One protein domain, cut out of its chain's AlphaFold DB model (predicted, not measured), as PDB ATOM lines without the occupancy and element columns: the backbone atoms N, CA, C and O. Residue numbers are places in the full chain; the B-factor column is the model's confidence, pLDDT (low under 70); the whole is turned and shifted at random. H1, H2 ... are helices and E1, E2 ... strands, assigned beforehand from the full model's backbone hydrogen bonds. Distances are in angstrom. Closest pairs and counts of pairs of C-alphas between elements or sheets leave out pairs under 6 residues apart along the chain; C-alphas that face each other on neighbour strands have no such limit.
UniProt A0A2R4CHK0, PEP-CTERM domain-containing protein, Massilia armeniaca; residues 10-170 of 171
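AT A GLANCE: This is residues 10 to 170 of the 171 residues of the protein "PEP-CTERM domain-containing protein" of Massilia armeniaca (UniProt A0A2R4CHK0). Two layers of strands, partly face to face with their strands crossed, make a flat body, and residues 149 to 170, with helix H1, stick out from it as a long arm. One layer holds E12, E1, E2, E4, E5 and E6, the other E3 and E7 to E11; E1 pairs with E11 where the layers join into one branched, antiparallel, twisted sheet. The printed part has 161 residues, with twelve named strands followed by one named helix, mostly strand. It is loose, with a radius of gyration of the C-alphas of 21.8 A, and spans 88 by 40 by 17 A, the arm adding to the length.

IN THESE COORDINATES: E1, residues 10 to 20, begins at C-alpha 10 (20.410, 94.964, 90.981), measures 30.3 A and bends by 55 degrees at residue 17. E2, residues 26 to 38, measures 33.1 A and bends by 68 degrees at residue 29. E3 is residues 46 to 48, E4 52 to 57, E5 60 to 65 and E6 68 to 71. E7, residues 76 to 85, measures 27.2 A, and E8, residues 91 to 100, 29.3 A. E9 is residues 105 to 111, E10 115 to 121, E11 126 to 132 and E12 138 to 142. H1, residues 150 to 168, measures 27.2 A and ends at C-alpha 168 (54.080, 113.366, 60.512).

HOW THE PARTS SIT: E1 and E2 form a hairpin, with N 13 and O 34 2.9 A apart, within hydrogen-bond range. On the other side of E1 are E12, with N 14 and O 140 at 2.8 A, and E11, with N 19 and O 132 at 3.0 A. E2 is the neighbour of E4, with N 37 and O 54 at 2.9 A. E4, E5 and E6 are a meander, each strand the antiparallel neighbour of the one before, with N 55 and O 62 at 2.8 A and N 63 and O 70 at 2.8 A. The closest C-alphas of E6 and E7, Cys 71 and Cys 77, are 6.1 A apart. E7 to E11 are a second meander, with N 78 and O 96 at 2.8 A, N 97 and O 108 at 2.9 A, N 107 and O 119 at 2.8 A, and N 118 and O 129 at 2.9 A. E3, an edge strand, pairs with E7, with N 47 and O 84 at 2.8 A. H1 is not on the sheet; every O i to N i+4 pair in it is within hydrogen-bond range.

THE WHOLE: The C-alphas of Ser 123 and Arg 170, the two farthest apart, are 88.4 A apart. Without the stretch that stands free, the body spans 54 by 36 by 17 A. The printed part has no cut and no long link. Its mean pLDDT is 88.6; residues 66 to 67, 72, 148 to 159 and 168 to 170 are under 70.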
ATOM      1  N   PHE A  10      21.440  95.990  91.083       95.00
ATOM      2  CA  PHE A  10      20.410  94.964  90.981       95.00
ATOM      3  C   PHE A  10      20.642  94.129  89.729       95.00
ATOM      4  O   PHE A  10      20.782  94.679  88.633       95.00
ATOM      5  N   TRP A  11      20.635  92.809  89.896       97.06
ATOM      6  CA  TRP A  11      20.801  91.860  88.805       97.06
ATOM      7  C   TRP A  11      19.676  90.845  88.803       97.06
ATOM      8  O   TRP A  11      19.319  90.300  89.840       97.06
ATOM      9  N   THR A  12      19.168  90.540  87.617       97.81
ATOM     10  CA  THR A  12      18.239  89.435  87.362       97.81
ATOM     11  C   THR A  12      18.952  88.384  86.544       97.81
ATOM     12  O   THR A  12      19.655  88.724  85.594       97.81
ATOM     13  N   TYR A  13      18.788  87.117  86.895       97.94
ATOM     14  CA  TYR A  13      19.455  86.018  86.215       97.94
ATOM     15  C   TYR A  13      18.487  84.884  85.910       97.94
ATOM     16  O   TYR A  13      17.482  84.693  86.596       97.94
ATOM     17  N   ARG A  14      18.804  84.121  84.868       98.00
ATOM     18  CA  ARG A  14      18.018  82.977  84.421       98.00
ATOM     19  C   ARG A  14      18.922  81.896  83.856       98.00
ATOM     20  O   ARG A  14      19.841  82.166  83.090       98.00
ATOM     21  N   TYR A  15      18.592  80.668  84.205       98.12
ATOM     22  CA  TYR A  15      19.082  79.455  83.594       98.12
ATOM     23  C   TYR A  15      17.958  78.794  82.795       98.12
ATOM     24  O   TYR A  15      16.817  78.728  83.258       98.12
ATOM     25  N   THR A  16      18.292  78.280  81.616       98.38
ATOM     26  CA  THR A  16      17.351  77.598  80.719       98.38
ATOM     27  C   THR A  16      17.972  76.308  80.203       98.38
ATOM     28  O   THR A  16      19.100  76.322  79.703       98.38
ATOM     29  N   GLY A  17      17.223  75.213  80.263       98.31
ATOM     30  CA  GLY A  17      17.635  73.905  79.770       98.31
ATOM     31  C   GLY A  17      18.333  73.054  80.827       98.31
ATOM     32  O   GLY A  17      19.424  73.407  81.270       98.31
ATOM     33  N   PHE A  18      17.743  71.927  81.225       98.56
ATOM     34  CA  PHE A  18      18.258  71.087  82.314       98.56
ATOM     35  C   PHE A  18      17.990  69.606  82.085       98.56
ATOM     36  O   PHE A  18      17.054  69.233  81.385       98.56
ATOM     37  N   LEU A  19      18.811  68.754  82.691       98.56
ATOM     38  CA  LEU A  19      18.618  67.308  82.674       98.56
ATOM     39  C   LEU A  19      17.783  66.887  83.885       98.56
ATOM     40  O   LEU A  19      18.205  67.106  85.018       98.56
ATOM     41  N   ASN A  20      16.631  66.263  83.654       98.00
ATOM     42  CA  ASN A  20      15.854  65.644  84.725       98.00
ATOM     43  C   ASN A  20      16.553  64.353  85.190       98.00
ATOM     44  O   ASN A  20      16.877  63.495  84.364       98.00
ATOM     45  N   ALA A  21      16.796  64.214  86.494       97.56
ATOM     46  CA  ALA A  21      17.537  63.078  87.044       97.56
ATOM     47  C   ALA A  21      16.768  61.748  86.956       97.56
ATOM     48  O   ALA A  21      17.395  60.700  86.811       97.56
ATOM     49  N   ASP A  22      15.437  61.768  86.987       95.62
ATOM     50  CA  ASP A  22      14.629  60.545  86.977       95.62
ATOM     51  C   ASP A  22      14.410  60.026  85.556       95.62
ATOM     52  O   ASP A  22      14.567  58.837  85.279       95.62
ATOM     53  N   THR A  23      14.079  60.923  84.624       97.31
ATOM     54  CA  THR A  23      13.815  60.541  83.229       97.31
ATOM     55  C   THR A  23      15.082  60.466  82.386       97.31
ATOM     56  O   THR A  23      15.050  59.886  81.299       97.31
ATOM     57  N   GLN A  24      16.191  61.050  82.859       97.75
ATOM     58  CA  GLN A  24      17.438  61.220  82.104       97.75
ATOM     59  C   GLN A  24      17.232  61.975  80.776       97.75
ATOM     60  O   GLN A  24      18.005  61.821  79.829       97.75
ATOM     61  N   GLN A  25      16.185  62.803  80.692       98.25
ATOM     62  CA  GLN A  25      15.875  63.609  79.514       98.25
ATOM     63  C   GLN A  25      16.260  65.069  79.738       98.25
ATOM     64  O   GLN A  25      15.970  65.658  80.781       98.25
ATOM     65  N   PHE A  26      16.931  65.649  78.741       98.38
ATOM     66  CA  PHE A  26      17.216  67.077  78.720       98.38
ATOM     67  C   PHE A  26      15.974  67.838  78.258       98.38
ATOM     68  O   PHE A  26      15.538  67.691  77.114       98.38
ATOM     69  N   ASP A  27      15.432  68.667  79.140       98.25
ATOM     70  CA  ASP A  27      14.340  69.579  78.844       98.25
ATOM     71  C   ASP A  27      14.907  70.973  78.573       98.25
ATOM     72  O   ASP A  27      15.318  71.682  79.491       98.25
ATOM     73  N   ALA A  28      14.915  71.373  77.300       98.19
ATOM     74  CA  ALA A  28      15.370  72.691  76.860       98.19
ATOM     75  C   ALA A  28      14.455  73.849  77.314       98.19
ATOM     76  O   ALA A  28      14.879  75.003  77.251       98.19
ATOM     77  N   GLY A  29      13.217  73.563  77.726       97.75
ATOM     78  CA  GLY A  29      12.229  74.537  78.189       97.75
ATOM     79  C   GLY A  29      12.216  74.751  79.703       97.75
ATOM     80  O   GLY A  29      11.628  75.731  80.162       97.75
ATOM     81  N   ALA A  30      12.875  73.884  80.478       96.88
ATOM     82  CA  ALA A  30      12.984  74.035  81.924       96.88
ATOM     83  C   ALA A  30      13.748  75.323  82.276       96.88
ATOM     84  O   ALA A  30      14.846  75.562  81.763       96.88
ATOM     85  N   THR A  31      13.167  76.165  83.133       96.88
ATOM     86  CA  THR A  31      13.746  77.463  83.500       96.88
ATOM     87  C   THR A  31      13.712  77.693  85.001       96.88
ATOM     88  O   THR A  31      12.689  77.493  85.650       96.88
ATOM     89  N   TRP A  32      14.829  78.184  85.531       96.50
ATOM     90  CA  TRP A  32      14.943  78.678  86.899       96.50
ATOM     91  C   TRP A  32      15.810  79.926  86.912       96.50
ATOM     92  O   TRP A  32      16.657  80.123  86.048       96.50
ATOM     93  N   GLY A  33      15.610  80.800  87.880       96.69
ATOM     94  CA  GLY A  33      16.335  82.057  87.940       96.69
ATOM     95  C   GLY A  33      15.884  82.875  89.125       96.69
ATOM     96  O   GLY A  33      15.112  82.402  89.950       96.69
ATOM     97  N   GLY A  34      16.334  84.111  89.200       96.88
ATOM     98  CA  GLY A  34      15.973  84.992  90.290       96.88
ATOM     99  C   GLY A  34      16.650  86.335  90.150       96.88
ATOM    100  O   GLY A  34      16.883  86.819  89.040       96.88
ATOM    101  N   TYR A  35      16.949  86.949  91.283       97.31
ATOM    102  CA  TYR A  35      17.672  88.206  91.314       97.31
ATOM    103  C   TYR A  35      18.553  88.290  92.549       97.31
ATOM    104  O   TYR A  35      18.397  87.518  93.491       97.31
ATOM    105  N   PHE A  36      19.462  89.251  92.550       96.81
ATOM    106  CA  PHE A  36      20.168  89.659  93.751       96.81
ATOM    107  C   PHE A  36      20.425  91.163  93.736       96.81
ATOM    108  O   PHE A  36      20.471  91.800  92.677       96.81
ATOM    109  N   ARG A  37      20.570  91.722  94.934       95.81
ATOM    110  CA  ARG A  37      20.954  93.110  95.179       95.81
ATOM    111  C   ARG A  37      22.223  93.131  95.996       95.81
ATOM    112  O   ARG A  37      22.354  92.373  96.954       95.81
ATOM    113  N   GLY A  38      23.141  94.007  95.626       93.88
ATOM    114  CA  GLY A  38      24.388  94.150  96.353       93.88
ATOM    115  C   GLY A  38      25.178  95.367  95.923       93.88
ATOM    116  O   GLY A  38      24.853  96.043  94.947       93.88
ATOM    117  N   THR A  39      26.222  95.658  96.685       93.50
ATOM    118  CA  THR A  39      27.134  96.771  96.418       93.50
ATOM    119  C   THR A  39      28.558  96.261  96.508       93.50
ATOM    120  O   THR A  39      28.933  95.770  97.563       93.50
ATOM    121  N   ASP A  40      29.347  96.423  95.448       92.81
ATOM    122  CA  ASP A  40      30.791  96.169  95.478       92.81
ATOM    123  C   ASP A  40      31.455  97.221  96.387       92.81
ATOM    124  O   ASP A  40      31.711  98.359  95.978       92.81
ATOM    125  N   ARG A  41      31.612  96.894  97.673       91.44
ATOM    126  CA  ARG A  41      32.076  97.839  98.701       91.44
ATOM    127  C   ARG A  41      33.590  97.974  98.674       91.44
ATOM    128  O   ARG A  41      34.105  99.004  99.116       91.44
ATOM    129  N   ASN A  42      34.293  96.945  98.207       92.38
ATOM    130  CA  ASN A  42      35.750  96.915  98.140       92.38
ATOM    131  C   ASN A  42      36.303  97.266  96.739       92.38
ATOM    132  O   ASN A  42      37.511  97.474  96.615       92.38
ATOM    133  N   ALA A  43      35.428  97.418  95.740       90.56
ATOM    134  CA  ALA A  43      35.734  97.756  94.353       90.56
ATOM    135  C   ALA A  43      36.635  96.727  93.638       90.56
ATOM    136  O   ALA A  43      37.474  97.109  92.814       90.56
ATOM    137  N   ASP A  44      36.494  95.435  93.952       92.88
ATOM    138  CA  ASP A  44      37.278  94.351  93.338       92.88
ATOM    139  C   ASP A  44      36.612  93.725  92.089       92.88
ATOM    140  O   ASP A  44      37.216  92.893  91.388       92.88
ATOM    141  N   GLY A  45      35.393  94.168  91.765       92.19
ATOM    142  CA  GLY A  45      34.587  93.687  90.652       92.19
ATOM    143  C   GLY A  45      33.859  92.369  90.930       92.19
ATOM    144  O   GLY A  45      33.291  91.803  89.989       92.19
ATOM    145  N   ILE A  46      33.874  91.863  92.164       95.50
ATOM    146  CA  ILE A  46      33.241  90.616  92.595       95.50
ATOM    147  C   ILE A  46      32.275  90.917  93.738       95.50
ATOM    148  O   ILE A  46      32.688  91.189  94.853       95.50
ATOM    149  N   ILE A  47      30.976  90.745  93.497       95.56
ATOM    150  CA  ILE A  47      29.977  90.821  94.566       95.56
ATOM    151  C   ILE A  47      30.055  89.547  95.401       95.56
ATOM    152  O   ILE A  47      29.749  88.459  94.904       95.56
ATOM    153  N   GLN A  48      30.441  89.674  96.663       96.06
ATOM    154  CA  GLN A  48      30.494  88.570  97.622       96.06
ATOM    155  C   GLN A  48      29.209  88.485  98.453       96.06
ATOM    156  O   GLN A  48      28.435  89.437  98.535       96.06
ATOM    157  N   LYS A  49      28.986  87.359  99.146       94.12
ATOM    158  CA  LYS A  49      27.828  87.186 100.048       94.12
ATOM    159  C   LYS A  49      27.639  88.362 101.021       94.12
ATOM    160  O   LYS A  49      26.531  88.862 101.165       94.12
ATOM    161  N   ALA A  50      28.715  88.831 101.658       92.88
ATOM    162  CA  ALA A  50      28.671  89.922 102.645       92.88
ATOM    163  C   ALA A  50      28.301  91.299 102.049       92.88
ATOM    164  O   ALA A  50      28.036  92.262 102.778       92.88
ATOM    165  N   GLU A  51      28.315  91.402 100.723       94.12
ATOM    166  CA  GLU A  51      27.986  92.597  99.952       94.12
ATOM    167  C   GLU A  51      26.560  92.577  99.403       94.12
ATOM    168  O   GLU A  51      26.109  93.579  98.842       94.12
ATOM    169  N   LEU A  52      25.845  91.466  99.599       94.25
ATOM    170  CA  LEU A  52      24.436  91.353  99.280       94.25
ATOM    171  C   LEU A  52      23.561  92.015 100.341       94.25
ATOM    172  O   LEU A  52      23.871  92.018 101.532       94.25
ATOM    173  N   SER A  53      22.433  92.532  99.880       93.81
ATOM    174  CA  SER A  53      21.272  92.886 100.700       93.81
ATOM    175  C   SER A  53      20.114  91.916 100.475       93.81
ATOM    176  O   SER A  53      19.281  91.716 101.354       93.81
ATOM    177  N   GLU A  54      20.059  91.278  99.304       94.12
ATOM    178  CA  GLU A  54      18.965  90.392  98.926       94.12
ATOM    179  C   GLU A  54      19.441  89.368  97.893       94.12
ATOM    180  O   GLU A  54      20.147  89.708  96.940       94.12
ATOM    181  N   PHE A  55      19.013  88.120  98.049       95.38
ATOM    182  CA  PHE A  55      19.177  87.051  97.073       95.38
ATOM    183  C   PHE A  55      17.845  86.337  96.878       95.38
ATOM    184  O   PHE A  55      17.115  86.075  97.827       95.38
ATOM    185  N   ARG A  56      17.524  85.984  95.640       94.88
ATOM    186  CA  ARG A  56      16.320  85.232  95.316       94.88
ATOM    187  C   ARG A  56      16.646  84.093  94.375       94.88
ATOM    188  O   ARG A  56      17.280  84.311  93.342       94.88
ATOM    189  N   TRP A  57      16.110  82.920  94.691       93.94
ATOM    190  CA  TRP A  57      16.017  81.773  93.798       93.94
ATOM    191  C   TRP A  57      14.541  81.434  93.563       93.94
ATOM    192  O   TRP A  57      13.789  81.090  94.472       93.94
ATOM    193  N   ASN A  58      14.113  81.549  92.312       90.00
ATOM    194  CA  ASN A  58      12.760  81.320  91.826       90.00
ATOM    195  C   ASN A  58      11.690  82.145  92.570       90.00
ATOM    196  O   ASN A  58      11.576  83.355  92.357       90.00
ATOM    197  N   TYR A  59      10.906  81.526  93.453       81.88
ATOM    198  CA  TYR A  59       9.887  82.197  94.268       81.88
ATOM    199  C   TYR A  59      10.332  82.435  95.715       81.88
ATOM    200  O   TYR A  59       9.577  83.021  96.484       81.88
ATOM    201  N   THR A  60      11.553  82.030  96.067       81.44
ATOM    202  CA  THR A  60      12.091  82.120  97.423       81.44
ATOM    203  C   THR A  60      13.112  83.241  97.517       81.44
ATOM    204  O   THR A  60      14.154  83.198  96.862       81.44
ATOM    205  N   THR A  61      12.804  84.240  98.340       83.62
ATOM    206  CA  THR A  61      13.674  85.389  98.610       83.62
ATOM    207  C   THR A  61      14.308  85.244  99.985       83.62
ATOM    208  O   THR A  61      13.584  85.110 100.970       83.62
ATOM    209  N   ALA A  62      15.633  85.336 100.033       81.12
ATOM    210  CA  ALA A  62      16.434  85.528 101.230       81.12
ATOM    211  C   ALA A  62      16.909  86.984 101.307       81.12
ATOM    212  O   ALA A  62      17.705  87.448 100.488       81.12
ATOM    213  N   GLU A  63      16.430  87.712 102.306       84.50
ATOM    214  CA  GLU A  63      17.021  88.984 102.698       84.50
ATOM    215  C   GLU A  63      18.315  88.715 103.470       84.50
ATOM    216  O   GLU A  63      18.339  87.899 104.394       84.50
ATOM    217  N   ILE A  64      19.394  89.401 103.092       82.75
ATOM    218  CA  ILE A  64      20.733  89.185 103.644       82.75
ATOM    219  C   ILE A  64      21.084  90.366 104.546       82.75
ATOM    220  O   ILE A  64      21.313  91.483 104.084       82.75
ATOM    221  N   TRP A  65      21.117  90.119 105.851       76.25
ATOM    222  CA  TRP A  65      21.356  91.129 106.874       76.25
ATOM    223  C   TRP A  65      22.597  90.750 107.672       76.25
ATOM    224  O   TRP A  65      22.450  90.013 108.629       76.25
ATOM    225  N   SER A  66      23.787  91.243 107.303       65.62
ATOM    226  CA  SER A  66      25.098  91.101 107.991       65.62
ATOM    227  C   SER A  66      25.496  89.722 108.559       65.62
ATOM    228  O   SER A  66      26.527  89.185 108.170       65.62
ATOM    229  N   ASP A  67      24.731  89.189 109.505       66.31
ATOM    230  CA  ASP A  67      24.897  87.960 110.276       66.31
ATOM    231  C   ASP A  67      23.687  87.003 110.188       66.31
ATOM    232  O   ASP A  67      23.704  85.955 110.832       66.31
ATOM    233  N   ARG A  68      22.626  87.357 109.449       70.50
ATOM    234  CA  ARG A  68      21.373  86.597 109.363       70.50
ATOM    235  C   ARG A  68      20.773  86.626 107.966       70.50
ATOM    236  O   ARG A  68      20.728  87.664 107.307       70.50
ATOM    237  N   GLU A  69      20.225  85.490 107.572       80.81
ATOM    238  CA  GLU A  69      19.334  85.349 106.432       80.81
ATOM    239  C   GLU A  69      17.878  85.303 106.912       80.81
ATOM    240  O   GLU A  69      17.537  84.594 107.863       80.81
ATOM    241  N   TYR A  70      17.004  86.068 106.260       82.75
ATOM    242  CA  TYR A  70      15.566  86.035 106.515       82.75
ATOM    243  C   TYR A  70      14.809  85.661 105.247       82.75
ATOM    244  O   TYR A  70      14.952  86.324 104.223       82.75
ATOM    245  N   CYS A  71      13.961  84.634 105.321       81.00
ATOM    246  CA  CYS A  71      13.084  84.262 104.219       81.00
ATOM    247  C   CYS A  71      11.620  84.503 104.548       81.00
ATOM    248  O   CYS A  71      11.073  83.967 105.511       81.00
ATOM    249  N   TYR A  72      10.958  85.264 103.682       69.19
ATOM    250  CA  TYR A  72       9.514  85.423 103.737       69.19
ATOM    251  C   TYR A  72       8.871  84.081 103.339       69.19
ATOM    252  O   TYR A  72       9.097  83.598 102.233       69.19
ATOM    253  N   MET A  73       8.068  83.491 104.234       72.25
ATOM    254  CA  MET A  73       7.300  82.237 104.057       72.25
ATOM    255  C   MET A  73       8.027  80.907 104.301       72.25
ATOM    256  O   MET A  73       7.365  79.873 104.253       72.25
ATOM    257  N   TYR A  74       9.325  80.904 104.601       78.75
ATOM    258  CA  TYR A  74      10.063  79.675 104.913       78.75
ATOM    259  C   TYR A  74      10.389  79.592 106.406       78.75
ATOM    260  O   TYR A  74      10.630  80.617 107.042       78.75
ATOM    261  N   ASN A  75      10.403  78.380 106.973       87.25
ATOM    262  CA  ASN A  75      10.870  78.173 108.349       87.25
ATOM    263  C   ASN A  75      12.357  78.531 108.476       87.25
ATOM    264  O   ASN A  75      12.780  79.024 109.519       87.25
ATOM    265  N   GLY A  76      13.133  78.313 107.411       88.56
ATOM    266  CA  GLY A  76      14.508  78.778 107.313       88.56
ATOM    267  C   GLY A  76      15.030  78.762 105.883       88.56
ATOM    268  O   GLY A  76      14.480  78.097 105.002       88.56
ATOM    269  N   CYS A  77      16.099  79.517 105.663       91.50
ATOM    270  CA  CYS A  77      16.871  79.498 104.434       91.50
ATOM    271  C   CYS A  77      18.308  79.926 104.696       91.50
ATOM    272  O   CYS A  77      18.573  80.665 105.644       91.50
ATOM    273  N   TYR A  78      19.211  79.465 103.843       91.75
ATOM    274  CA  TYR A  78      20.642  79.667 103.977       91.75
ATOM    275  C   TYR A  78      21.227  79.921 102.597       91.75
ATOM    276  O   TYR A  78      20.930  79.210 101.646       91.75
ATOM    277  N   LEU A  79      22.035  80.971 102.478       93.81
ATOM    278  CA  LEU A  79      22.847  81.225 101.292       93.81
ATOM    279  C   LEU A  79      24.295  80.938 101.674       93.81
ATOM    280  O   LEU A  79      25.016  81.854 102.057       93.81
ATOM    281  N   ASP A  80      24.717  79.682 101.660       93.56
ATOM    282  CA  ASP A  80      26.022  79.276 102.192       93.56
ATOM    283  C   ASP A  80      27.188  79.856 101.391       93.56
ATOM    284  O   ASP A  80      28.194  80.300 101.956       93.56
ATOM    285  N   GLN A  81      27.018  79.959 100.073       95.00
ATOM    286  CA  GLN A  81      27.994  80.566  99.184       95.00
ATOM    287  C   GLN A  81      27.327  81.564  98.243       95.00
ATOM    288  O   GLN A  81      26.254  81.316  97.701       95.00
ATOM    289  N   PHE A  82      28.013  82.678  97.983       97.12
ATOM    290  CA  PHE A  82      27.671  83.574  96.887       97.12
ATOM    291  C   PHE A  82      28.905  84.312  96.369       97.12
ATOM    292  O   PHE A  82      29.680  84.875  97.149       97.12
ATOM    293  N   SER A  83      29.055  84.347  95.046       97.62
ATOM    294  CA  SER A  83      29.970  85.247  94.350       97.62
ATOM    295  C   SER A  83      29.455  85.566  92.950       97.62
ATOM    296  O   SER A  83      29.084  84.650  92.209       97.62
ATOM    297  N   TYR A  84      29.529  86.831  92.547       97.81
ATOM    298  CA  TYR A  84      29.263  87.254  91.177       97.81
ATOM    299  C   TYR A  84      30.375  88.158  90.649       97.81
ATOM    300  O   TYR A  84      30.560  89.268  91.137       97.81
ATOM    301  N   ASP A  85      31.092  87.700  89.626       96.44
ATOM    302  CA  ASP A  85      32.081  88.522  88.927       96.44
ATOM    303  C   ASP A  85      31.386  89.404  87.880       96.44
ATOM    304  O   ASP A  85      30.896  88.923  86.853       96.44
ATOM    305  N   THR A  86      31.380  90.711  88.131       93.69
ATOM    306  CA  THR A  86      30.710  91.725  87.304       93.69
ATOM    307  C   THR A  86      31.333  91.892  85.913       93.69
ATOM    308  O   THR A  86      30.698  92.458  85.020       93.69
ATOM    309  N   ARG A  87      32.554  91.378  85.699       91.75
ATOM    310  CA  ARG A  87      33.285  91.462  84.425       91.75
ATOM    311  C   ARG A  87      33.036  90.249  83.544       91.75
ATOM    312  O   ARG A  87      32.781  90.397  82.351       91.75
ATOM    313  N   SER A  88      33.134  89.048  84.120       93.38
ATOM    314  CA  SER A  88      32.944  87.790  83.384       93.38
ATOM    315  C   SER A  88      31.490  87.325  83.347       93.38
ATOM    316  O   SER A  88      31.121  86.520  82.495       93.38
ATOM    317  N   GLY A  89      30.658  87.812  84.269       94.06
ATOM    318  CA  GLY A  89      29.295  87.335  84.460       94.06
ATOM    319  C   GLY A  89      29.205  86.001  85.187       94.06
ATOM    320  O   GLY A  89      28.121  85.425  85.244       94.06
ATOM    321  N   LYS A  90      30.312  85.478  85.726       95.88
ATOM    322  CA  LYS A  90      30.305  84.198  86.430       95.88
ATOM    323  C   LYS A  90      29.581  84.344  87.769       95.88
ATOM    324  O   LYS A  90      30.100  84.962  88.694       95.88
ATOM    325  N   LEU A  91      28.400  83.740  87.854       97.62
ATOM    326  CA  LEU A  91      27.599  83.621  89.069       97.62
ATOM    327  C   LEU A  91      27.808  82.237  89.696       97.62
ATOM    328  O   LEU A  91      27.693  81.224  89.006       97.62
ATOM    329  N   ASN A  92      28.101  82.203  90.993       97.94
ATOM    330  CA  ASN A  92      28.190  80.983  91.787       97.94
ATOM    331  C   ASN A  92      27.459  81.182  93.114       97.94
ATOM    332  O   ASN A  92      27.666  82.203  93.770       97.94
ATOM    333  N   PHE A  93      26.636  80.217  93.510       97.75
ATOM    334  CA  PHE A  93      25.941  80.239  94.790       97.75
ATOM    335  C   PHE A  93      25.559  78.831  95.249       97.75
ATOM    336  O   PHE A  93      25.475  77.911  94.431       97.75
ATOM    337  N   ASP A  94      25.315  78.723  96.549       97.44
ATOM    338  CA  ASP A  94      24.779  77.556  97.243       97.44
ATOM    339  C   ASP A  94      23.648  78.049  98.146       97.44
ATOM    340  O   ASP A  94      23.885  78.918  98.993       97.44
ATOM    341  N   PHE A  95      22.419  77.629  97.859       95.88
ATOM    342  CA  PHE A  95      21.222  78.146  98.505       95.88
ATOM    343  C   PHE A  95      20.256  77.032  98.885       95.88
ATOM    344  O   PHE A  95      19.840  76.237  98.043       95.88
ATOM    345  N   ASP A  96      19.798  77.087 100.127       94.81
ATOM    346  CA  ASP A  96      18.834  76.161 100.691       94.81
ATOM    347  C   ASP A  96      17.666  76.920 101.307       94.81
ATOM    348  O   ASP A  96      17.817  77.989 101.899       94.81
ATOM    349  N   ALA A  97      16.475  76.347 101.214       93.69
ATOM    350  CA  ALA A  97      15.299  76.834 101.914       93.69
ATOM    351  C   ALA A  97      14.404  75.668 102.302       93.69
ATOM    352  O   ALA A  97      14.266  74.709 101.550       93.69
ATOM    353  N   TYR A  98      13.758  75.751 103.460       93.12
ATOM    354  CA  TYR A  98      12.845  74.709 103.909       93.12
ATOM    355  C   TYR A  98      11.641  75.269 104.661       93.12
ATOM    356  O   TYR A  98      11.701  76.289 105.352       93.12
ATOM    357  N   ILE A  99      10.529  74.564 104.511       91.81
ATOM    358  CA  ILE A  99       9.318  74.708 105.306       91.81
ATOM    359  C   ILE A  99       9.075  73.363 105.970       91.81
ATOM    360  O   ILE A  99       9.182  72.319 105.329       91.81
ATOM    361  N   VAL A 100       8.750  73.381 107.252       91.38
ATOM    362  CA  VAL A 100       8.386  72.185 107.998       91.38
ATOM    363  C   VAL A 100       7.289  72.526 108.988       91.38
ATOM    364  O   VAL A 100       7.390  73.495 109.744       91.38
ATOM    365  N   ASP A 101       6.250  71.704 108.988       89.50
ATOM    366  CA  ASP A 101       5.254  71.666 110.041       89.50
ATOM    367  C   ASP A 101       4.940  70.222 110.458       89.50
ATOM    368  O   ASP A 101       5.666  69.281 110.131       89.50
ATOM    369  N   GLU A 102       3.889  70.050 111.256       88.62
ATOM    370  CA  GLU A 102       3.488  68.766 111.839       88.62
ATOM    371  C   GLU A 102       3.027  67.732 110.794       88.62
ATOM    372  O   GLU A 102       2.983  66.534 111.087       88.62
ATOM    373  N   HIS A 103       2.675  68.167 109.582       88.88
ATOM    374  CA  HIS A 103       2.056  67.333 108.553       88.88
ATOM    375  C   HIS A 103       2.825  67.294 107.236       88.88
ATOM    376  O   HIS A 103       2.704  66.305 106.504       88.88
ATOM    377  N   TYR A 104       3.600  68.332 106.921       91.38
ATOM    378  CA  TYR A 104       4.403  68.376 105.710       91.38
ATOM    379  C   TYR A 104       5.771  69.027 105.916       91.38
ATOM    380  O   TYR A 104       5.987  69.877 106.777       91.38
ATOM    381  N   SER A 105       6.707  68.646 105.054       93.44
ATOM    382  CA  SER A 105       7.981  69.329 104.871       93.44
ATOM    383  C   SER A 105       8.234  69.562 103.390       93.44
ATOM    384  O   SER A 105       8.009  68.663 102.578       93.44
ATOM    385  N   SER A 106       8.755  70.730 103.048       93.38
ATOM    386  CA  SER A 106       9.241  71.061 101.715       93.38
ATOM    387  C   SER A 106      10.644  71.641 101.827       93.38
ATOM    388  O   SER A 106      10.889  72.442 102.727       93.38
ATOM    389  N   SER A 107      11.564  71.259 100.947       94.38
ATOM    390  CA  SER A 107      12.872  71.902 100.845       94.38
ATOM    391  C   SER A 107      13.261  72.154  99.402       94.38
ATOM    392  O   SER A 107      12.855  71.437  98.488       94.38
ATOM    393  N   ILE A 108      14.067  73.185  99.223       94.75
ATOM    394  CA  ILE A 108      14.776  73.492  97.999       94.75
ATOM    395  C   ILE A 108      16.250  73.534  98.362       94.75
ATOM    396  O   ILE A 108      16.611  74.208  99.321       94.75
ATOM    397  N   ASP A 109      17.063  72.850  97.574       96.31
ATOM    398  CA  ASP A 109      18.514  72.815  97.692       96.31
ATOM    399  C   ASP A 109      19.070  73.129  96.291       96.31
ATOM    400  O   ASP A 109      18.701  72.470  95.307       96.31
ATOM    401  N   VAL A 110      19.901  74.161  96.142       97.56
ATOM    402  CA  VAL A 110      20.457  74.545  94.838       97.56
ATOM    403  C   VAL A 110      21.923  74.936  94.917       97.56
ATOM    404  O   VAL A 110      22.304  75.911  95.554       97.56
ATOM    405  N   VAL A 111      22.730  74.241  94.116       98.12
ATOM    406  CA  VAL A 111      24.138  74.570  93.889       98.12
ATOM    407  C   VAL A 111      24.311  74.955  92.426       98.12
ATOM    408  O   VAL A 111      24.159  74.124  91.519       98.12
ATOM    409  N   ALA A 112      24.628  76.228  92.182       97.44
ATOM    410  CA  ALA A 112      24.744  76.779  90.838       97.44
ATOM    411  C   ALA A 112      25.738  75.976  89.984       97.44
ATOM    412  O   ALA A 112      26.881  75.738  90.369       97.44
ATOM    413  N   GLY A 113      25.306  75.562  88.790       96.75
ATOM    414  CA  GLY A 113      26.143  74.775  87.882       96.75
ATOM    415  C   GLY A 113      26.259  73.287  88.232       96.75
ATOM    416  O   GLY A 113      26.951  72.573  87.509       96.75
ATOM    417  N   GLN A 114      25.584  72.808  89.283       97.75
ATOM    418  CA  GLN A 114      25.570  71.392  89.662       97.75
ATOM    419  C   GLN A 114      24.154  70.810  89.622       97.75
ATOM    420  O   GLN A 114      23.814  70.067  88.697       97.75
ATOM    421  N   ALA A 115      23.322  71.138  90.611       97.44
ATOM    422  CA  ALA A 115      22.011  70.527  90.784       97.44
ATOM    423  C   ALA A 115      21.029  71.446  91.513       97.44
ATOM    424  O   ALA A 115      21.413  72.277  92.334       97.44
ATOM    425  N   TYR A 116      19.754  71.275  91.177       96.94
ATOM    426  CA  TYR A 116      18.599  71.859  91.840       96.94
ATOM    427  C   TYR A 116      17.741  70.690  92.291       96.94
ATOM    428  O   TYR A 116      17.413  69.813  91.488       96.94
ATOM    429  N   GLN A 117      17.396  70.676  93.567       97.06
ATOM    430  CA  GLN A 117      16.563  69.654  94.158       97.06
ATOM    431  C   GLN A 117      15.393  70.310  94.876       97.06
ATOM    432  O   GLN A 117      15.567  71.247  95.646       97.06
ATOM    433  N   SER A 118      14.196  69.799  94.615       95.12
ATOM    434  CA  SER A 118      12.986  70.123  95.359       95.12
ATOM    435  C   SER A 118      12.505  68.855  96.036       95.12
ATOM    436  O   SER A 118      12.300  67.837  95.377       95.12
ATOM    437  N   LYS A 119      12.342  68.896  97.353       95.19
ATOM    438  CA  LYS A 119      11.841  67.777  98.148       95.19
ATOM    439  C   LYS A 119      10.501  68.165  98.738       95.19
ATOM    440  O   LYS A 119      10.385  69.219  99.348       95.19
ATOM    441  N   TYR A 120       9.523  67.283  98.635       94.12
ATOM    442  CA  TYR A 120       8.255  67.394  99.335       94.12
ATOM    443  C   TYR A 120       7.974  66.089 100.080       94.12
ATOM    444  O   TYR A 120       8.181  64.992  99.562       94.12
ATOM    445  N   SER A 121       7.512  66.190 101.319       94.19
ATOM    446  CA  SER A 121       7.051  65.054 102.110       94.19
ATOM    447  C   SER A 121       5.776  65.460 102.827       94.19
ATOM    448  O   SER A 121       5.794  66.396 103.617       94.19
ATOM    449  N   GLY A 122       4.685  64.750 102.566       91.06
ATOM    450  CA  GLY A 122       3.417  64.883 103.279       91.06
ATOM    451  C   GLY A 122       3.028  63.579 103.974       91.06
ATOM    452  O   GLY A 122       3.782  62.605 103.985       91.06
ATOM    453  N   SER A 123       1.811  63.525 104.517       86.00
ATOM    454  CA  SER A 123       1.302  62.361 105.260       86.00
ATOM    455  C   SER A 123       1.214  61.063 104.444       86.00
ATOM    456  O   SER A 123       1.210  59.978 105.018       86.00
ATOM    457  N   SER A 124       1.098  61.157 103.117       86.00
ATOM    458  CA  SER A 124       0.864  60.008 102.228       86.00
ATOM    459  C   SER A 124       1.772  59.952 101.003       86.00
ATOM    460  O   SER A 124       1.692  58.988 100.244       86.00
ATOM    461  N   SER A 125       2.610  60.963 100.774       89.31
ATOM    462  CA  SER A 125       3.501  61.017  99.615       89.31
ATOM    463  C   SER A 125       4.845  61.634  99.975       89.31
ATOM    464  O   SER A 125       4.962  62.462 100.879       89.31
ATOM    465  N   ARG A 126       5.868  61.201  99.242       91.69
ATOM    466  CA  ARG A 126       7.197  61.791  99.242       91.69
ATOM    467  C   ARG A 126       7.629  61.937  97.796       91.69
ATOM    468  O   ARG A 126       7.620  60.957  97.056       91.69
ATOM    469  N   GLU A 127       8.007  63.146  97.429       93.88
ATOM    470  CA  GLU A 127       8.397  63.533  96.080       93.88
ATOM    471  C   GLU A 127       9.767  64.204  96.160       93.88
ATOM    472  O   GLU A 127      10.046  64.984  97.074       93.88
ATOM    473  N   ILE A 128      10.661  63.835  95.249       95.06
ATOM    474  CA  ILE A 128      11.980  64.447  95.123       95.06
ATOM    475  C   ILE A 128      12.190  64.691  93.640       95.06
ATOM    476  O   ILE A 128      12.381  63.739  92.895       95.06
ATOM    477  N   ASP A 129      12.202  65.954  93.242       95.75
ATOM    478  CA  ASP A 129      12.537  66.361  91.886       95.75
ATOM    479  C   ASP A 129      13.980  66.845  91.866       95.75
ATOM    480  O   ASP A 129      14.331  67.789  92.573       95.75
ATOM    481  N   THR A 130      14.825  66.211  91.052       97.94
ATOM    482  CA  THR A 130      16.228  66.617  90.892       97.94
ATOM    483  C   THR A 130      16.522  66.971  89.439       97.94
ATOM    484  O   THR A 130      16.216  66.213  88.517       97.94
ATOM    485  N   TRP A 131      17.151  68.124  89.244       98.25
ATOM    486  CA  TRP A 131      17.518  68.662  87.942       98.25
ATOM    487  C   TRP A 131      18.989  69.041  87.924       98.25
ATOM    488  O   TRP A 131      19.484  69.704  88.833       98.25
ATOM    489  N   HIS A 132      19.690  68.647  86.867       98.50
ATOM    490  CA  HIS A 132      21.112  68.900  86.711       98.50
ATOM    491  C   HIS A 132      21.376  69.966  85.659       98.50
ATOM    492  O   HIS A 132      20.813  69.948  84.557       98.50
ATOM    493  N   TRP A 133      22.303  70.862  85.990       98.31
ATOM    494  CA  TRP A 133      22.965  71.674  84.982       98.31
ATOM    495  C   TRP A 133      23.757  70.757  84.055       98.31
ATOM    496  O   TRP A 133      24.317  69.739  84.460       98.31
ATOM    497  N   THR A 134      23.835  71.139  82.789       97.94
ATOM    498  CA  THR A 134      24.659  70.458  81.792       97.94
ATOM    499  C   THR A 134      25.435  71.487  80.984       97.94
ATOM    500  O   THR A 134      25.176  72.686  81.062       97.94
ATOM    501  N   ALA A 135      26.332  71.023  80.115       97.62
ATOM    502  CA  ALA A 135      26.980  71.893  79.134       97.62
ATOM    503  C   ALA A 135      25.989  72.570  78.156       97.62
ATOM    504  O   ALA A 135      26.361  73.524  77.481       97.62
ATOM    505  N   GLN A 136      24.746  72.081  78.060       97.94
ATOM    506  CA  GLN A 136      23.689  72.676  77.234       97.94
ATOM    507  C   GLN A 136      22.859  73.726  77.986       97.94
ATOM    508  O   GLN A 136      22.110  74.471  77.351       97.94
ATOM    509  N   THR A 137      22.977  73.794  79.317       98.38
ATOM    510  CA  THR A 137      22.267  74.776  80.135       98.38
ATOM    511  C   THR A 137      22.765  76.174  79.805       98.38
ATOM    512  O   THR A 137      23.959  76.467  79.864       98.38
ATOM    513  N   ARG A 138      21.834  77.055  79.448       98.00
ATOM    514  CA  ARG A 138      22.122  78.445  79.097       98.00
ATOM    515  C   ARG A 138      21.967  79.323  80.319       98.00
ATOM    516  O   ARG A 138      21.043  79.112  81.097       98.00
ATOM    517  N   PHE A 139      22.838  80.313  80.447       97.88
ATOM    518  CA  PHE A 139      22.789  81.311  81.504       97.88
ATOM    519  C   PHE A 139      22.666  82.708  80.906       97.88
ATOM    520  O   PHE A 139      23.369  83.052  79.955       97.88
ATOM    521  N   GLU A 140      21.781  83.505  81.485       97.38
ATOM    522  CA  GLU A 140      21.529  84.892  81.120       97.38
ATOM    523  C   GLU A 140      21.479  85.734  82.395       97.38
ATOM    524  O   GLU A 140      20.891  85.321  83.394       97.38
ATOM    525  N   ILE A 141      22.068  86.928  82.358       97.25
ATOM    526  CA  ILE A 141      22.028  87.883  83.465       97.25
ATOM    527  C   ILE A 141      21.894  89.308  82.933       97.25
ATOM    528  O   ILE A 141      22.465  89.654  81.898       97.25
ATOM    529  N   THR A 142      21.095  90.120  83.619       95.62
ATOM    530  CA  THR A 142      20.840  91.527  83.300       95.62
ATOM    531  C   THR A 142      21.003  92.373  84.563       95.62
ATOM    532  O   THR A 142      20.352  92.051  85.557       95.62
ATOM    533  N   PRO A 143      21.790  93.465  84.539       93.25
ATOM    534  CA  PRO A 143      22.552  93.980  83.398       93.25
ATOM    535  C   PRO A 143      23.665  93.028  82.942       93.25
ATOM    536  O   PRO A 143      24.139  92.191  83.708       93.25
ATOM    537  N   ALA A 144      24.044  93.144  81.667       89.94
ATOM    538  CA  ALA A 144      25.124  92.344  81.107       89.94
ATOM    539  C   ALA A 144      26.464  92.689  81.791       89.94
ATOM    540  O   ALA A 144      26.661  93.848  82.170       89.94
ATOM    541  N   PRO A 145      27.389  91.722  81.917       89.00
ATOM    542  CA  PRO A 145      28.715  91.970  82.478       89.00
ATOM    543  C   PRO A 145      29.448  93.073  81.712       89.00
ATOM    544  O   PRO A 145      29.360  93.145  80.482       89.00
ATOM    545  N   VAL A 146      30.176  93.931  82.428       81.75
ATOM    546  CA  VAL A 146      30.906  95.060  81.835       81.75
ATOM    547  C   VAL A 146      32.398  94.717  81.810       81.75
ATOM    548  O   VAL A 146      33.024  94.669  82.870       81.75
ATOM    549  N   PRO A 147      33.002  94.477  80.630       70.69
ATOM    550  CA  PRO A 147      34.434  94.224  80.530       70.69
ATOM    551  C   PRO A 147      35.243  95.425  81.026       70.69
ATOM    552  O   PRO A 147      34.836  96.573  80.834       70.69
ATOM    553  N   GLU A 148      36.414  95.176  81.618       59.19
ATOM    554  CA  GLU A 148      37.248  96.254  82.154       59.19
ATOM    555  C   GLU A 148      37.578  97.322  81.086       59.19
ATOM    556  O   GLU A 148      37.964  96.983  79.958       59.19
ATOM    557  N   PRO A 149      37.510  98.626  81.431       57.84
ATOM    558  CA  PRO A 149      37.754  99.730  80.497       57.84
ATOM    559  C   PRO A 149      39.138  99.729  79.834       57.84
ATOM    560  O   PRO A 149      39.327 100.406  78.821       57.84
ATOM    561  N   ALA A 150      40.121  99.008  80.386       55.97
ATOM    562  CA  ALA A 150      41.503  99.024  79.907       55.97
ATOM    563  C   ALA A 150      41.620  98.657  78.415       55.97
ATOM    564  O   ALA A 150      42.428  99.248  77.695       55.97
ATOM    565  N   THR A 151      40.759  97.768  77.913       51.97
ATOM    566  CA  THR A 151      40.746  97.383  76.493       51.97
ATOM    567  C   THR A 151      40.340  98.547  75.584       51.97
ATOM    568  O   THR A 151      40.916  98.726  74.512       51.97
ATOM    569  N   VAL A 152      39.398  99.390  76.018       54.53
ATOM    570  CA  VAL A 152      38.902 100.533  75.231       54.53
ATOM    571  C   VAL A 152      39.930 101.666  75.206       54.53
ATOM    572  O   VAL A 152      40.174 102.259  74.154       54.53
ATOM    573  N   TRP A 153      40.599 101.922  76.334       54.53
ATOM    574  CA  TRP A 153      41.660 102.929  76.408       54.53
ATOM    575  C   TRP A 153      42.905 102.532  75.608       54.53
ATOM    576  O   TRP A 153      43.472 103.378  74.917       54.53
ATOM    577  N   MET A 154      43.295 101.253  75.616       58.31
ATOM    578  CA  MET A 154      44.406 100.748  74.796       58.31
ATOM    579  C   MET A 154      44.092 100.817  73.292       58.31
ATOM    580  O   MET A 154      44.971 101.168  72.500       58.31
ATOM    581  N   LEU A 155      42.838 100.571  72.887       58.47
ATOM    582  CA  LEU A 155      42.411 100.732  71.491       58.47
ATOM    583  C   LEU A 155      42.439 102.208  71.054       58.47
ATOM    584  O   LEU A 155      42.948 102.536  69.980       58.47
ATOM    585  N   GLY A 156      41.930 103.104  71.905       59.44
ATOM    586  CA  GLY A 156      41.926 104.547  71.652       59.44
ATOM    587  C   GLY A 156      43.335 105.142  71.591       59.44
ATOM    588  O   GLY A 156      43.646 105.909  70.676       59.44
ATOM    589  N   ALA A 157      44.220 104.740  72.506       60.81
ATOM    590  CA  ALA A 157      45.618 105.163  72.512       60.81
ATOM    591  C   ALA A 157      46.383 104.645  71.279       60.81
ATOM    592  O   ALA A 157      47.136 105.402  70.659       60.81
ATOM    593  N   GLY A 158      46.146 103.392  70.871       62.19
ATOM    594  CA  GLY A 158      46.751 102.802  69.672       62.19
ATOM    595  C   GLY A 158      46.347 103.520  68.378       62.19
ATOM    596  O   GLY A 158      47.202 103.839  67.548       62.19
ATOM    597  N   LEU A 159      45.063 103.856  68.227       65.75
ATOM    598  CA  LEU A 159      44.561 104.605  67.068       65.75
ATOM    599  C   LEU A 159      45.051 106.062  67.054       65.75
ATOM    600  O   LEU A 159      45.413 106.579  65.993       65.75
ATOM    601  N   GLY A 160      45.140 106.710  68.219       72.62
ATOM    602  CA  GLY A 160      45.695 108.061  68.346       72.62
ATOM    603  C   GLY A 160      47.171 108.142  67.936       72.62
ATOM    604  O   GLY A 160      47.567 109.048  67.196       72.62
ATOM    605  N   ALA A 161      47.979 107.159  68.345       70.81
ATOM    606  CA  ALA A 161      49.394 107.082  67.982       70.81
ATOM    607  C   ALA A 161      49.606 106.852  66.473       70.81
ATOM    608  O   ALA A 161      50.457 107.503  65.859       70.81
ATOM    609  N   LEU A 162      48.797 105.986  65.849       70.50
ATOM    610  CA  LEU A 162      48.847 105.733  64.404       70.50
ATOM    611  C   LEU A 162      48.427 106.962  63.581       70.50
ATOM    612  O   LEU A 162      49.082 107.292  62.590       70.50
ATOM    613  N   GLY A 163      47.392 107.687  64.018       74.31
ATOM    614  CA  GLY A 163      46.948 108.924  63.368       74.31
ATOM    615  C   GLY A 163      48.002 110.039  63.407       74.31
ATOM    616  O   GLY A 163      48.246 110.707  62.398       74.31
ATOM    617  N   LEU A 164      48.691 110.206  64.541       71.44
ATOM    618  CA  LEU A 164      49.777 111.183  64.689       71.44
ATOM    619  C   LEU A 164      51.022 110.809  63.868       71.44
ATOM    620  O   LEU A 164      51.643 111.684  63.257       71.44
ATOM    621  N   ALA A 165      51.368 109.522  63.799       73.00
ATOM    622  CA  ALA A 165      52.487 109.039  62.989       73.00
ATOM    623  C   ALA A 165      52.232 109.200  61.479       73.00
ATOM    624  O   ALA A 165      53.133 109.600  60.740       73.00
ATOM    625  N   ALA A 166      51.002 108.959  61.015       70.44
ATOM    626  CA  ALA A 166      50.621 109.156  59.616       70.44
ATOM    627  C   ALA A 166      50.636 110.638  59.203       70.44
ATOM    628  O   ALA A 166      51.061 110.965  58.093       70.44
ATOM    629  N   ARG A 167      50.239 111.549  60.103       70.12
ATOM    630  CA  ARG A 167      50.287 113.000  59.856       70.12
ATOM    631  C   ARG A 167      51.721 113.527  59.756       70.12
ATOM    632  O   ARG A 167      51.987 114.363  58.903       70.12
ATOM    633  N   ARG A 168      52.650 112.998  60.560       67.25
ATOM    634  CA  ARG A 168      54.080 113.366  60.512       67.25
ATOM    635  C   ARG A 168      54.832 112.852  59.280       67.25
ATOM    636  O   ARG A 168      55.887 113.384  58.984       67.25
ATOM    637  N   ARG A 169      54.322 111.835  58.575       65.69
ATOM    638  CA  ARG A 169      54.938 111.302  57.340       65.69
ATOM    639  C   ARG A 169      54.454 111.982  56.053       65.69
ATOM    640  O   ARG A 169      54.955 111.659  54.982       65.69
ATOM    641  N   ARG A 170      53.451 112.863  56.139       59.97
ATOM    642  CA  ARG A 170      52.877 113.614  55.005       59.97
ATOM    643  C   ARG A 170      53.210 115.115  55.038       59.97
ATOM    644  O   ARG A 170      52.690 115.856  54.209       59.97
TER     645      ARG A 170